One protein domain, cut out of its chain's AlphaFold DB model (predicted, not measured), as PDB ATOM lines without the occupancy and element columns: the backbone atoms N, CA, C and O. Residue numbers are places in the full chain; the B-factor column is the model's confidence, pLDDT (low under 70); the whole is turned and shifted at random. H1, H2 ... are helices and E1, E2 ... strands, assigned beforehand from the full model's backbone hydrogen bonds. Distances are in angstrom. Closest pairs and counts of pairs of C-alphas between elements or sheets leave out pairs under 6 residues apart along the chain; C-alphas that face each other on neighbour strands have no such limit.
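This is residues 4 to 92 of the 94 residues of an uncharacterized protein of Cellulosilyticum lentocellum (strain ATCC 49066 / DSM 5427 / NCIMB 11756 / RHM5) (UniProt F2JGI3). Two hairpins make the two ends of an elongated shape: strands E1 and E2 at one end, helices H1 and H2 at the other, with the long H2 folding back until its residues 60 to 69 come near the strands. H3 packs where the hairpins join, crossing the beginning of H1 and the middle of H2. The printed part has 89 residues with two named strands and three named helices, in the order E1 E2 H1 H2 H3; the sheet E1 - E2 is antiparallel, and the class is mixed, helices and strands. It is only just loose, close to compact, with a radius of gyration of the C-alphas of 14.7 A and spans of 48 by 27 by 18 A.

Start with E1, residues 4 to 11, and E2, residues 17 to 25, a hairpin where N 6 and O 22 are 3.0 A apart and N 20 and O 8 2.8 A, within hydrogen-bond range. H1, residues 26 to 43, and H2, residues 46 to 69, form a helical hairpin: they touch, closest at the C-alphas of Leu 40 and Ala 49, 5.9 A, opposite ways at a steep tilt of 40 degrees. H3, residues 79 to 91, touches H1 about perpendicular, at 89 degrees, closest at the C-alphas of Ser 26 and Leu 86, 5.3 A. H3 touches H2 with residues 79 to 83 alone, closest at the C-alphas of Lys 58 and Val 79, 6.9 A, at a steep tilt of 67 degrees. Every O i to N i+4 pair is within hydrogen-bond range in H3, 12 of 14 in H1 and 18 of 20 in H2.

Find C-alpha 4 at (14.079, 8.405, -23.807), where E1 begins; E2 then runs 25.7 A. H2 runs 34.7 A from C-alpha 46 at (10.563, 37.378, -25.707), and H3 ends at C-alpha 91, (8.091, 20.928, -17.686).

Look for the C-alphas farthest apart, those of Asn 14 and Pro 45, 48.0 A. The printed part has no cut and no long link, and residue 92 alone is under 70 in pLDDT.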
ATOM      1  N   PHE A   4      15.104   8.771 -22.839       92.62
ATOM      2  CA  PHE A   4      14.079   8.405 -23.807       92.62
ATOM      3  C   PHE A   4      14.715   7.750 -25.023       92.62
ATOM      4  O   PHE A   4      15.740   8.220 -25.522       92.62
ATOM      5  N   ASN A   5      14.068   6.685 -25.492       93.44
ATOM      6  CA  ASN A   5      14.468   5.971 -26.691       93.44
ATOM      7  C   ASN A   5      13.656   6.481 -27.870       93.44
ATOM      8  O   ASN A   5      12.429   6.548 -27.792       93.44
ATOM      9  N   PHE A   6      14.341   6.779 -28.965       94.19
ATOM     10  CA  PHE A   6      13.701   7.136 -30.221       94.19
ATOM     11  C   PHE A   6      14.270   6.303 -31.352       94.19
ATOM     12  O   PHE A   6      15.479   6.080 -31.423       94.19
ATOM     13  N   THR A   7      13.398   5.878 -32.258       94.25
ATOM     14  CA  THR A   7      13.814   5.180 -33.468       94.25
ATOM     15  C   THR A   7      14.237   6.195 -34.516       94.25
ATOM     16  O   THR A   7      13.491   7.115 -34.850       94.25
ATOM     17  N   VAL A   8      15.432   5.999 -35.052       94.00
ATOM     18  CA  VAL A   8      15.975   6.746 -36.181       94.00
ATOM     19  C   VAL A   8      16.219   5.754 -37.297       94.00
ATOM     20  O   VAL A   8      16.873   4.732 -37.083       94.00
ATOM     21  N   SER A   9      15.722   6.056 -38.488       94.94
ATOM     22  CA  SER A   9      15.986   5.225 -39.655       94.94
ATOM     23  C   SER A   9      17.036   5.854 -40.560       94.94
ATOM     24  O   SER A   9      17.109   7.076 -40.685       94.94
ATOM     25  N   TYR A  10      17.828   5.035 -41.243       93.06
ATOM     26  CA  TYR A  10      18.777   5.500 -42.253       93.06
ATOM     27  C   TYR A  10      18.962   4.472 -43.369       93.06
ATOM     28  O   TYR A  10      18.644   3.292 -43.208       93.06
ATOM     29  N   LEU A  11      19.478   4.920 -44.516       92.81
ATOM     30  CA  LEU A  11      19.917   4.036 -45.594       92.81
ATOM     31  C   LEU A  11      21.426   3.821 -45.493       92.81
ATOM     32  O   LEU A  11      22.186   4.787 -45.393       92.81
ATOM     33  N   ASP A  12      21.867   2.567 -45.533       87.38
ATOM     34  CA  ASP A  12      23.293   2.263 -45.646       87.38
ATOM     35  C   ASP A  12      23.822   2.508 -47.071       87.38
ATOM     36  O   ASP A  12      23.084   2.838 -48.002       87.38
ATOM     37  N   ALA A  13      25.130   2.316 -47.264       86.44
ATOM     38  CA  ALA A  13      25.781   2.495 -48.563       86.44
ATOM     39  C   ALA A  13      25.236   1.569 -49.675       86.44
ATOM     40  O   ALA A  13      25.464   1.836 -50.853       86.44
ATOM     41  N   ASN A  14      24.519   0.500 -49.316       90.50
ATOM     42  CA  ASN A  14      23.896  -0.442 -50.244       90.50
ATOM     43  C   ASN A  14      22.412  -0.117 -50.500       90.50
ATOM     44  O   ASN A  14      21.746  -0.849 -51.234       90.50
ATOM     45  N   GLY A  15      21.885   0.955 -49.899       88.38
ATOM     46  CA  GLY A  15      20.478   1.337 -49.975       88.38
ATOM     47  C   GLY A  15      19.551   0.475 -49.116       88.38
ATOM     48  O   GLY A  15      18.339   0.496 -49.340       88.38
ATOM     49  N   GLN A  16      20.076  -0.293 -48.157       93.44
ATOM     50  CA  GLN A  16      19.244  -1.020 -47.198       93.44
ATOM     51  C   GLN A  16      18.805  -0.085 -46.072       93.44
ATOM     52  O   GLN A  16      19.617   0.674 -45.541       93.44
ATOM     53  N   LYS A  17      17.518  -0.147 -45.711       94.12
ATOM     54  CA  LYS A  17      16.958   0.611 -44.589       94.12
ATOM     55  C   LYS A  17      17.292  -0.080 -43.272       94.12
ATOM     56  O   LYS A  17      17.015  -1.267 -43.116       94.12
ATOM     57  N   HIS A  18      17.843   0.688 -42.342       92.88
ATOM     58  CA  HIS A  18      18.141   0.275 -40.976       92.88
ATOM     59  C   HIS A  18      17.393   1.176 -40.007       92.88
ATOM     60  O   HIS A  18      17.350   2.387 -40.211       92.88
ATOM     61  N   ASP A  19      16.843   0.575 -38.957       95.00
ATOM     62  CA  ASP A  19      16.246   1.282 -37.830       95.00
ATOM     63  C   ASP A  19      17.172   1.110 -36.625       95.00
ATOM     64  O   ASP A  19      17.599  -0.004 -36.307       95.00
ATOM     65  N   GLN A  20      17.500   2.212 -35.960       92.69
ATOM     66  CA  GLN A  20      18.383   2.225 -34.804       92.69
ATOM     67  C   GLN A  20      17.795   3.087 -33.691       92.69
ATOM     68  O   GLN A  20      17.341   4.206 -33.921       92.69
ATOM     69  N   GLU A  21      17.834   2.568 -32.467       93.19
ATOM     70  CA  GLU A  21      17.445   3.329 -31.286       93.19
ATOM     71  C   GLU A  21      18.560   4.294 -30.869       93.19
ATOM     72  O   GLU A  21      19.746   3.938 -30.809       93.19
ATOM     73  N   ILE A  22      18.162   5.522 -30.557       92.31
ATOM     74  CA  ILE A  22      19.005   6.534 -29.926       92.31
ATOM     75  C   ILE A  22      18.483   6.856 -28.537       92.31
ATOM     76  O   ILE A  22      17.284   6.764 -28.279       92.31
ATOM     77  N   TYR A  23      19.392   7.294 -27.674       92.75
ATOM     78  CA  TYR A  23      19.081   7.708 -26.315       92.75
ATOM     79  C   TYR A  23      19.232   9.219 -26.213       92.75
ATOM     80  O   TYR A  23      20.318   9.746 -26.459       92.75
ATOM     81  N   LEU A  24      18.162   9.910 -25.827       93.25
ATOM     82  CA  LEU A  24      18.208  11.329 -25.479       93.25
ATOM     83  C   LEU A  24      17.927  11.492 -23.986       93.25
ATOM     84  O   LEU A  24      16.948  10.955 -23.462       93.25
ATOM     85  N   ASP A  25      18.794  12.233 -23.299       92.06
ATOM     86  CA  ASP A  25      18.658  12.529 -21.874       92.06
ATOM     87  C   ASP A  25      17.988  13.894 -21.683       92.06
ATOM     88  O   ASP A  25      18.451  14.920 -22.194       92.06
ATOM     89  N   SER A  26      16.888  13.921 -20.930       90.88
ATOM     90  CA  SER A  26      16.117  15.147 -20.720       90.88
ATOM     91  C   SER A  26      16.863  16.210 -19.911       90.88
ATOM     92  O   SER A  26      16.630  17.403 -20.104       90.88
ATOM     93  N   GLN A  27      17.782  15.826 -19.022       90.00
ATOM     94  CA  GLN A  27      18.581  16.776 -18.246       90.00
ATOM     95  C   GLN A  27      19.705  17.384 -19.077       90.00
ATOM     96  O   GLN A  27      19.975  18.578 -18.933       90.00
ATOM     97  N   ASP A  28      20.344  16.607 -19.950       90.62
ATOM     98  CA  ASP A  28      21.347  17.155 -20.865       90.62
ATOM     99  C   ASP A  28      20.699  18.051 -21.925       90.62
ATOM    100  O   ASP A  28      21.194  19.155 -22.164       90.62
ATOM    101  N   TYR A  29      19.538  17.658 -22.459       90.81
ATOM    102  CA  TYR A  29      18.711  18.527 -23.301       90.81
ATOM    103  C   TYR A  29      18.353  19.835 -22.579       90.81
ATOM    104  O   TYR A  29      18.562  20.924 -23.123       90.81
ATOM    105  N   LYS A  30      17.876  19.743 -21.326       89.75
ATOM    106  CA  LYS A  30      17.554  20.904 -20.485       89.75
ATOM    107  C   LYS A  30      18.748  21.836 -20.337       89.75
ATOM    108  O   LYS A  30      18.642  23.029 -20.615       89.75
ATOM    109  N   ARG A  31      19.893  21.286 -19.930       88.81
ATOM    110  CA  ARG A  31      21.122  22.052 -19.722       88.81
ATOM    111  C   ARG A  31      21.559  22.745 -21.011       88.81
ATOM    112  O   ARG A  31      21.915  23.922 -20.960       88.81
ATOM    113  N   HIS A  32      21.509  22.044 -22.144       88.19
ATOM    114  CA  HIS A  32      21.914  22.584 -23.440       88.19
ATOM    115  C   HIS A  32      21.070  23.802 -23.831       88.19
ATOM    116  O   HIS A  32      21.620  24.850 -24.181       88.19
ATOM    117  N   TYR A  33      19.739  23.719 -23.745       82.19
ATOM    118  CA  TYR A  33      18.922  24.866 -24.127       82.19
ATOM    119  C   TYR A  33      18.919  25.969 -23.059       82.19
ATOM    120  O   TYR A  33      18.871  27.131 -23.441       82.19
ATOM    121  N   GLU A  34      19.020  25.675 -21.755       84.62
ATOM    122  CA  GLU A  34      19.084  26.702 -20.696       84.62
ATOM    123  C   GLU A  34      20.339  27.580 -20.811       84.62
ATOM    124  O   GLU A  34      20.245  28.803 -20.683       84.62
ATOM    125  N   GLN A  35      21.493  26.979 -21.127       82.88
ATOM    126  CA  GLN A  35      22.746  27.705 -21.389       82.88
ATOM    127  C   GLN A  35      22.614  28.693 -22.555       82.88
ATOM    128  O   GLN A  35      23.157  29.799 -22.525       82.88
ATOM    129  N   ASN A  36      21.865  28.304 -23.582       78.31
ATOM    130  CA  ASN A  36      21.601  29.147 -24.740       78.31
ATOM    131  C   ASN A  36      20.467  30.150 -24.476       78.31
ATOM    132  O   ASN A  36      20.519  31.278 -24.962       78.31
ATOM    133  N   TYR A  37      19.473  29.792 -23.660       74.88
ATOM    134  CA  TYR A  37      18.292  30.607 -23.380       74.88
ATOM    135  C   TYR A  37      18.644  31.913 -22.669       74.88
ATOM    136  O   TYR A  37      18.139  32.965 -23.058       74.88
ATOM    137  N   SER A  38      19.557  31.888 -21.690       73.00
ATOM    138  CA  SER A  38      20.013  33.119 -21.025       73.00
ATOM    139  C   SER A  38      20.659  34.101 -22.005       73.00
ATOM    140  O   SER A  38      20.443  35.306 -21.908       73.00
ATOM    141  N   THR A  39      21.411  33.583 -22.976       76.12
ATOM    142  CA  THR A  39      22.044  34.380 -24.034       76.12
ATOM    143  C   THR A  39      21.009  34.882 -25.040       76.12
ATOM    144  O   THR A  39      21.071  36.028 -25.480       76.12
ATOM    145  N   LEU A  40      20.014  34.065 -25.384       73.31
ATOM    146  CA  LEU A  40      18.936  34.447 -26.295       73.31
ATOM    147  C   LEU A  40      18.043  35.545 -25.705       73.31
ATOM    148  O   LEU A  40      17.753  36.512 -26.400       73.31
ATOM    149  N   MET A  41      17.671  35.460 -24.423       73.31
ATOM    150  CA  MET A  41      16.848  36.485 -23.762       73.31
ATOM    151  C   MET A  41      17.554  37.838 -23.608       73.31
ATOM    152  O   MET A  41      16.889  38.863 -23.487       73.31
ATOM    153  N   GLN A  42      18.891  37.863 -23.607       78.25
ATOM    154  CA  GLN A  42      19.658  39.113 -23.605       78.25
ATOM    155  C   GLN A  42      19.723  39.767 -24.992       78.25
ATOM    156  O   GLN A  42      19.862  40.985 -25.080       78.25
ATOM    157  N   ASN A  43      19.622  38.974 -26.063       79.81
ATOM    158  CA  ASN A  43      19.818  39.433 -27.439       79.81
ATOM    159  C   ASN A  43      18.511  39.632 -28.221       79.81
ATOM    160  O   ASN A  43      18.511  40.346 -29.223       79.81
ATOM    161  N   TYR A  44      17.408  39.024 -27.781       75.75
ATOM    162  CA  TYR A  44      16.141  39.013 -28.505       75.75
ATOM    163  C   TYR A  44      14.952  39.310 -27.587       75.75
ATOM    164  O   TYR A  44      14.936  38.870 -26.434       75.75
ATOM    165  N   PRO A  45      13.921  40.014 -28.087       78.62
ATOM    166  CA  PRO A  45      12.680  40.182 -27.348       78.62
ATOM    167  C   PRO A  45      11.956  38.828 -27.167       78.62
ATOM    168  O   PRO A  45      12.188  37.894 -27.947       78.62
ATOM    169  N   PRO A  46      11.105  38.677 -26.130       72.88
ATOM    170  CA  PRO A  46      10.563  37.378 -25.707       72.88
ATOM    171  C   PRO A  46       9.837  36.585 -26.804       72.88
ATOM    172  O   PRO A  46       9.940  35.362 -26.858       72.88
ATOM    173  N   ASP A  47       9.150  37.283 -27.707       74.19
ATOM    174  CA  ASP A  47       8.429  36.735 -28.861       74.19
ATOM    175  C   ASP A  47       9.356  36.137 -29.934       74.19
ATOM    176  O   ASP A  47       8.979  35.209 -30.652       74.19
ATOM    177  N   GLN A  48      10.593  36.629 -30.036       74.00
ATOM    178  CA  GLN A  48      11.618  36.060 -30.913       74.00
ATOM    179  C   GLN A  48      12.439  34.980 -30.203       74.00
ATOM    180  O   GLN A  48      12.835  33.999 -30.838       74.00
ATOM    181  N   ALA A  49      12.640  35.108 -28.889       71.62
ATOM    182  CA  ALA A  49      13.362  34.128 -28.080       71.62
ATOM    183  C   ALA A  49      12.747  32.717 -28.183       71.62
ATOM    184  O   ALA A  49      13.485  31.732 -28.202       71.62
ATOM    185  N   GLU A  50      11.423  32.604 -28.333       70.75
ATOM    186  CA  GLU A  50      10.737  31.315 -28.507       70.75
ATOM    187  C   GLU A  50      11.051  30.626 -29.853       70.75
ATOM    188  O   GLU A  50      11.216  29.408 -29.931       70.75
ATOM    189  N   LYS A  51      11.229  31.391 -30.936       77.00
ATOM    190  CA  LYS A  51      11.671  30.815 -32.221       77.00
ATOM    191  C   LYS A  51      13.119  30.346 -32.152       77.00
ATOM    192  O   LYS A  51      13.459  29.290 -32.684       77.00
ATOM    193  N   HIS A  52      13.967  31.118 -31.478       79.38
ATOM    194  CA  HIS A  52      15.367  30.762 -31.301       79.38
ATOM    195  C   HIS A  52      15.546  29.557 -30.375       79.38
ATOM    196  O   HIS A  52      16.387  28.708 -30.664       79.38
ATOM    197  N   ILE A  53      14.723  29.416 -29.328       82.38
ATOM    198  CA  ILE A  53      14.821  28.250 -28.448       82.38
ATOM    199  C   ILE A  53      14.418  26.962 -29.164       82.38
ATOM    200  O   ILE A  53      15.058  25.938 -28.951       82.38
ATOM    201  N   LEU A  54      13.428  27.001 -30.066       86.31
ATOM    202  CA  LEU A  54      13.084  25.841 -30.893       86.31
ATOM    203  C   LEU A  54      14.265  25.409 -31.776       86.31
ATOM    204  O   LEU A  54      14.562  24.220 -31.869       86.31
ATOM    205  N   ALA A  55      14.969  26.370 -32.381       87.50
ATOM    206  CA  ALA A  55      16.163  26.084 -33.175       87.50
ATOM    207  C   ALA A  55      17.280  25.456 -32.323       87.50
ATOM    208  O   ALA A  55      17.866  24.458 -32.730       87.50
ATOM    209  N   THR A  56      17.527  25.973 -31.116       88.06
ATOM    210  CA  THR A  56      18.491  25.388 -30.168       88.06
ATOM    211  C   THR A  56      18.119  23.960 -29.763       88.06
ATOM    212  O   THR A  56      18.975  23.082 -29.725       88.06
ATOM    213  N   LYS A  57      16.839  23.704 -29.484       91.00
ATOM    214  CA  LYS A  57      16.337  22.371 -29.119       91.00
ATOM    215  C   LYS A  57      16.537  21.356 -30.240       91.00
ATOM    216  O   LYS A  57      16.983  20.240 -29.987       91.00
ATOM    217  N   LYS A  58      16.238  21.761 -31.477       92.19
ATOM    218  CA  LYS A  58      16.505  20.968 -32.683       92.19
ATOM    219  C   LYS A  58      17.997  20.688 -32.838       92.19
ATOM    220  O   LYS A  58      18.369  19.553 -33.113       92.19
ATOM    221  N   HIS A  59      18.832  21.696 -32.594       91.25
ATOM    222  CA  HIS A  59      20.275  21.572 -32.734       91.25
ATOM    223  C   HIS A  59      20.874  20.509 -31.807       91.25
ATOM    224  O   HIS A  59      21.635  19.678 -32.280       91.25
ATOM    225  N   TYR A  60      20.456  20.448 -30.538       91.88
ATOM    226  CA  TYR A  60      20.893  19.391 -29.613       91.88
ATOM    227  C   TYR A  60      20.627  17.974 -30.155       91.88
ATOM    228  O   TYR A  60      21.485  17.091 -30.079       91.88
ATOM    229  N   ILE A  61      19.430  17.751 -30.711       92.75
ATOM    230  CA  ILE A  61      19.043  16.453 -31.283       92.75
ATOM    231  C   ILE A  61      19.924  16.148 -32.498       92.75
ATOM    232  O   ILE A  61      20.494  15.065 -32.590       92.75
ATOM    233  N   GLU A  62      20.087  17.118 -33.398       92.06
ATOM    234  CA  GLU A  62      20.918  16.982 -34.599       92.06
ATOM    235  C   GLU A  62      22.393  16.722 -34.273       92.06
ATOM    236  O   GLU A  62      23.010  15.881 -34.922       92.06
ATOM    237  N   GLU A  63      22.960  17.387 -33.264       91.06
ATOM    238  CA  GLU A  63      24.329  17.139 -32.797       91.06
ATOM    239  C   GLU A  63      24.472  15.720 -32.253       91.06
ATOM    240  O   GLU A  63      25.411  15.009 -32.617       91.06
ATOM    241  N   THR A  64      23.518  15.272 -31.434       91.06
ATOM    242  CA  THR A  64      23.528  13.910 -30.880       91.06
ATOM    243  C   THR A  64      23.473  12.866 -31.997       91.06
ATOM    244  O   THR A  64      24.265  11.920 -32.017       91.06
ATOM    245  N   LEU A  65      22.602  13.075 -32.986       91.94
ATOM    246  CA  LEU A  65      22.498  12.225 -34.170       91.94
ATOM    247  C   LEU A  65      23.774  12.249 -35.018       91.94
ATOM    248  O   LEU A  65      24.266  11.195 -35.419       91.94
ATOM    249  N   ALA A  66      24.351  13.424 -35.265       90.81
ATOM    250  CA  ALA A  66      25.590  13.558 -36.025       90.81
ATOM    251  C   ALA A  66      26.772  12.876 -35.322       90.81
ATOM    252  O   ALA A  66      27.618  12.282 -35.992       90.81
ATOM    253  N   HIS A  67      26.822  12.905 -33.987       89.50
ATOM    254  CA  HIS A  67      27.825  12.180 -33.209       89.50
ATOM    255  C   HIS A  67      27.682  10.659 -33.328       89.50
ATOM    256  O   HIS A  67      28.695   9.961 -33.359       89.50
ATOM    257  N   GLN A  68      26.453  10.147 -33.407       88.56
ATOM    258  CA  GLN A  68      26.189   8.708 -33.434       88.56
ATOM    259  C   GLN A  68      26.244   8.099 -34.847       88.56
ATOM    260  O   GLN A  68      26.776   7.003 -35.013       88.56
ATOM    261  N   PHE A  69      25.736   8.799 -35.864       88.38
ATOM    262  CA  PHE A  69      25.621   8.296 -37.244       88.38
ATOM    263  C   PHE A  69      26.583   8.965 -38.234       88.38
ATOM    264  O   PHE A  69      26.681   8.537 -39.385       88.38
ATOM    265  N   GLY A  70      27.290  10.013 -37.810       83.94
ATOM    266  CA  GLY A  70      28.083  10.869 -38.689       83.94
ATOM    267  C   GLY A  70      27.235  11.921 -39.412       83.94
ATOM    268  O   GLY A  70      26.065  11.720 -39.725       83.94
ATOM    269  N   SER A  71      27.852  13.058 -39.736       77.88
ATOM    270  CA  SER A  71      27.180  14.233 -40.317       77.88
ATOM    271  C   SER A  71      26.674  14.068 -41.757       77.88
ATOM    272  O   SER A  71      26.019  14.966 -42.275       77.88
ATOM    273  N   HIS A  72      27.020  12.971 -42.437       76.69
ATOM    274  CA  HIS A  72      26.718  12.754 -43.860       76.69
ATOM    275  C   HIS A  72      25.672  11.660 -44.101       76.69
ATOM    276  O   HIS A  72      25.346  11.368 -45.252       76.69
ATOM    277  N   THR A  73      25.150  11.054 -43.037       81.44
ATOM    278  CA  THR A  73      24.121  10.021 -43.133       81.44
ATOM    279  C   THR A  73      22.756  10.699 -43.192       81.44
ATOM    280  O   THR A  73      22.415  11.487 -42.314       81.44
ATOM    281  N   ALA A  74      21.972  10.430 -44.239       86.38
ATOM    282  CA  ALA A  74      20.596  10.908 -44.314       86.38
ATOM    283  C   ALA A  74      19.733  10.103 -43.331       86.38
ATOM    284  O   ALA A  74      19.594   8.888 -43.484       86.38
ATOM    285  N   LEU A  75      19.191  10.786 -42.324       93.06
ATOM    286  CA  LEU A  75      18.398  10.190 -41.250       93.06
ATOM    287  C   LEU A  75      16.922  10.571 -41.401       93.06
ATOM    288  O   LEU A  75      16.601  11.726 -41.684       93.06
ATOM    289  N   GLU A  76      16.034   9.616 -41.151       93.50
ATOM    290  CA  GLU A  76      14.596   9.823 -40.975       93.50
ATOM    291  C   GLU A  76      14.268   9.717 -39.479       93.50
ATOM    292  O   GLU A  76      14.526   8.688 -38.853       93.50
ATOM    293  N   TYR A  77      13.721  10.784 -38.898       93.31
ATOM    294  CA  TYR A  77      13.315  10.840 -37.493       93.31
ATOM    295  C   TYR A  77      12.266  11.937 -37.271       93.31
ATOM    296  O   TYR A  77      12.237  12.933 -37.999       93.31
ATOM    297  N   ASP A  78      11.421  11.773 -36.252       93.88
ATOM    298  CA  ASP A  78      10.436  12.785 -35.867       93.88
ATOM    299  C   ASP A  78      11.013  13.722 -34.798       93.88
ATOM    300  O   ASP A  78      10.966  13.473 -33.592       93.88
ATOM    301  N   VAL A  79      11.587  14.834 -35.257       93.44
ATOM    302  CA  VAL A  79      12.156  15.845 -34.361       93.44
ATOM    303  C   VAL A  79      11.101  16.519 -33.479       93.44
ATOM    304  O   VAL A  79      11.430  16.964 -32.380       93.44
ATOM    305  N   ALA A  80       9.847  16.613 -33.935       93.38
ATOM    306  CA  ALA A  80       8.782  17.229 -33.154       93.38
ATOM    307  C   ALA A  80       8.393  16.318 -31.987       93.38
ATOM    308  O   ALA A  80       8.354  16.784 -30.850       93.38
ATOM    309  N   GLU A  81       8.225  15.017 -32.237       94.50
ATOM    310  CA  GLU A  81       7.967  14.016 -31.194       94.50
ATOM    311  C   GLU A  81       9.097  13.964 -30.154       94.50
ATOM    312  O   GLU A  81       8.838  13.938 -28.945       94.50
ATOM    313  N   MET A  82      10.353  13.988 -30.612       94.69
ATOM    314  CA  MET A  82      11.519  14.014 -29.728       94.69
ATOM    315  C   MET A  82      11.510  15.243 -28.817       94.69
ATOM    316  O   MET A  82      11.655  15.115 -27.599       94.69
ATOM    317  N   ILE A  83      11.303  16.433 -29.394       93.75
ATOM    318  CA  ILE A  83      11.217  17.686 -28.637       93.75
ATOM    319  C   ILE A  83      10.055  17.635 -27.648       93.75
ATOM    320  O   ILE A  83      10.266  17.934 -26.477       93.75
ATOM    321  N   ASP A  84       8.862  17.235 -28.084       93.19
ATOM    322  CA  ASP A  84       7.663  17.205 -27.244       93.19
ATOM    323  C   ASP A  84       7.818  16.251 -26.056       93.19
ATOM    324  O   ASP A  84       7.396  16.567 -24.940       93.19
ATOM    325  N   THR A  85       8.451  15.100 -26.274       93.25
ATOM    326  CA  THR A  85       8.723  14.111 -25.223       93.25
ATOM    327  C   THR A  85       9.702  14.661 -24.187       93.25
ATOM    328  O   THR A  85       9.429  14.592 -22.985       93.25
ATOM    329  N   LEU A  86      10.806  15.265 -24.637       92.94
ATOM    330  CA  LEU A  86      11.809  15.867 -23.754       92.94
ATOM    331  C   LEU A  86      11.235  17.071 -22.993       92.94
ATOM    332  O   LEU A  86      11.407  17.182 -21.779       92.94
ATOM    333  N   ASP A  87      10.486  17.940 -23.675       90.75
ATOM    334  CA  ASP A  87       9.822  19.095 -23.069       90.75
ATOM    335  C   ASP A  87       8.807  18.680 -22.004       90.75
ATOM    336  O   ASP A  87       8.719  19.335 -20.961       90.75
ATOM    337  N   ARG A  88       8.038  17.612 -22.251       90.56
ATOM    338  CA  ARG A  88       7.043  17.100 -21.301       90.56
ATOM    339  C   ARG A  88       7.692  16.599 -20.015       90.56
ATOM    340  O   ARG A  88       7.167  16.874 -18.940       90.56
ATOM    341  N   ASP A  89       8.824  15.906 -20.106       90.50
ATOM    342  CA  ASP A  89       9.571  15.464 -18.921       90.50
ATOM    343  C   ASP A  89      10.100  16.661 -18.115       90.50
ATOM    344  O   ASP A  89       9.958  16.712 -16.894       90.50
ATOM    345  N   ILE A  90      10.635  17.676 -18.796       86.69
ATOM    346  CA  ILE A  90      11.279  18.830 -18.150       86.69
ATOM    347  C   ILE A  90      10.280  19.789 -17.513       86.69
ATOM    348  O   ILE A  90      10.526  20.301 -16.418       86.69
ATOM    349  N   LYS A  91       9.164  20.061 -18.196       82.62
ATOM    350  CA  LYS A  91       8.091  20.928 -17.686       82.62
ATOM    351  C   LYS A  91       7.280  20.244 -16.579       82.62
ATOM    352  O   LYS A  91       6.517  20.918 -15.894       82.62
ATOM    353  N   GLY A  92       7.497  18.942 -16.380       60.19
ATOM    354  CA  GLY A  92       6.642  18.076 -15.589       60.19
ATOM    355  C   GLY A  92       5.390  17.736 -16.390       60.19
ATOM    356  O   GLY A  92       4.748  18.615 -16.964       60.19
TER     357      GLY A  92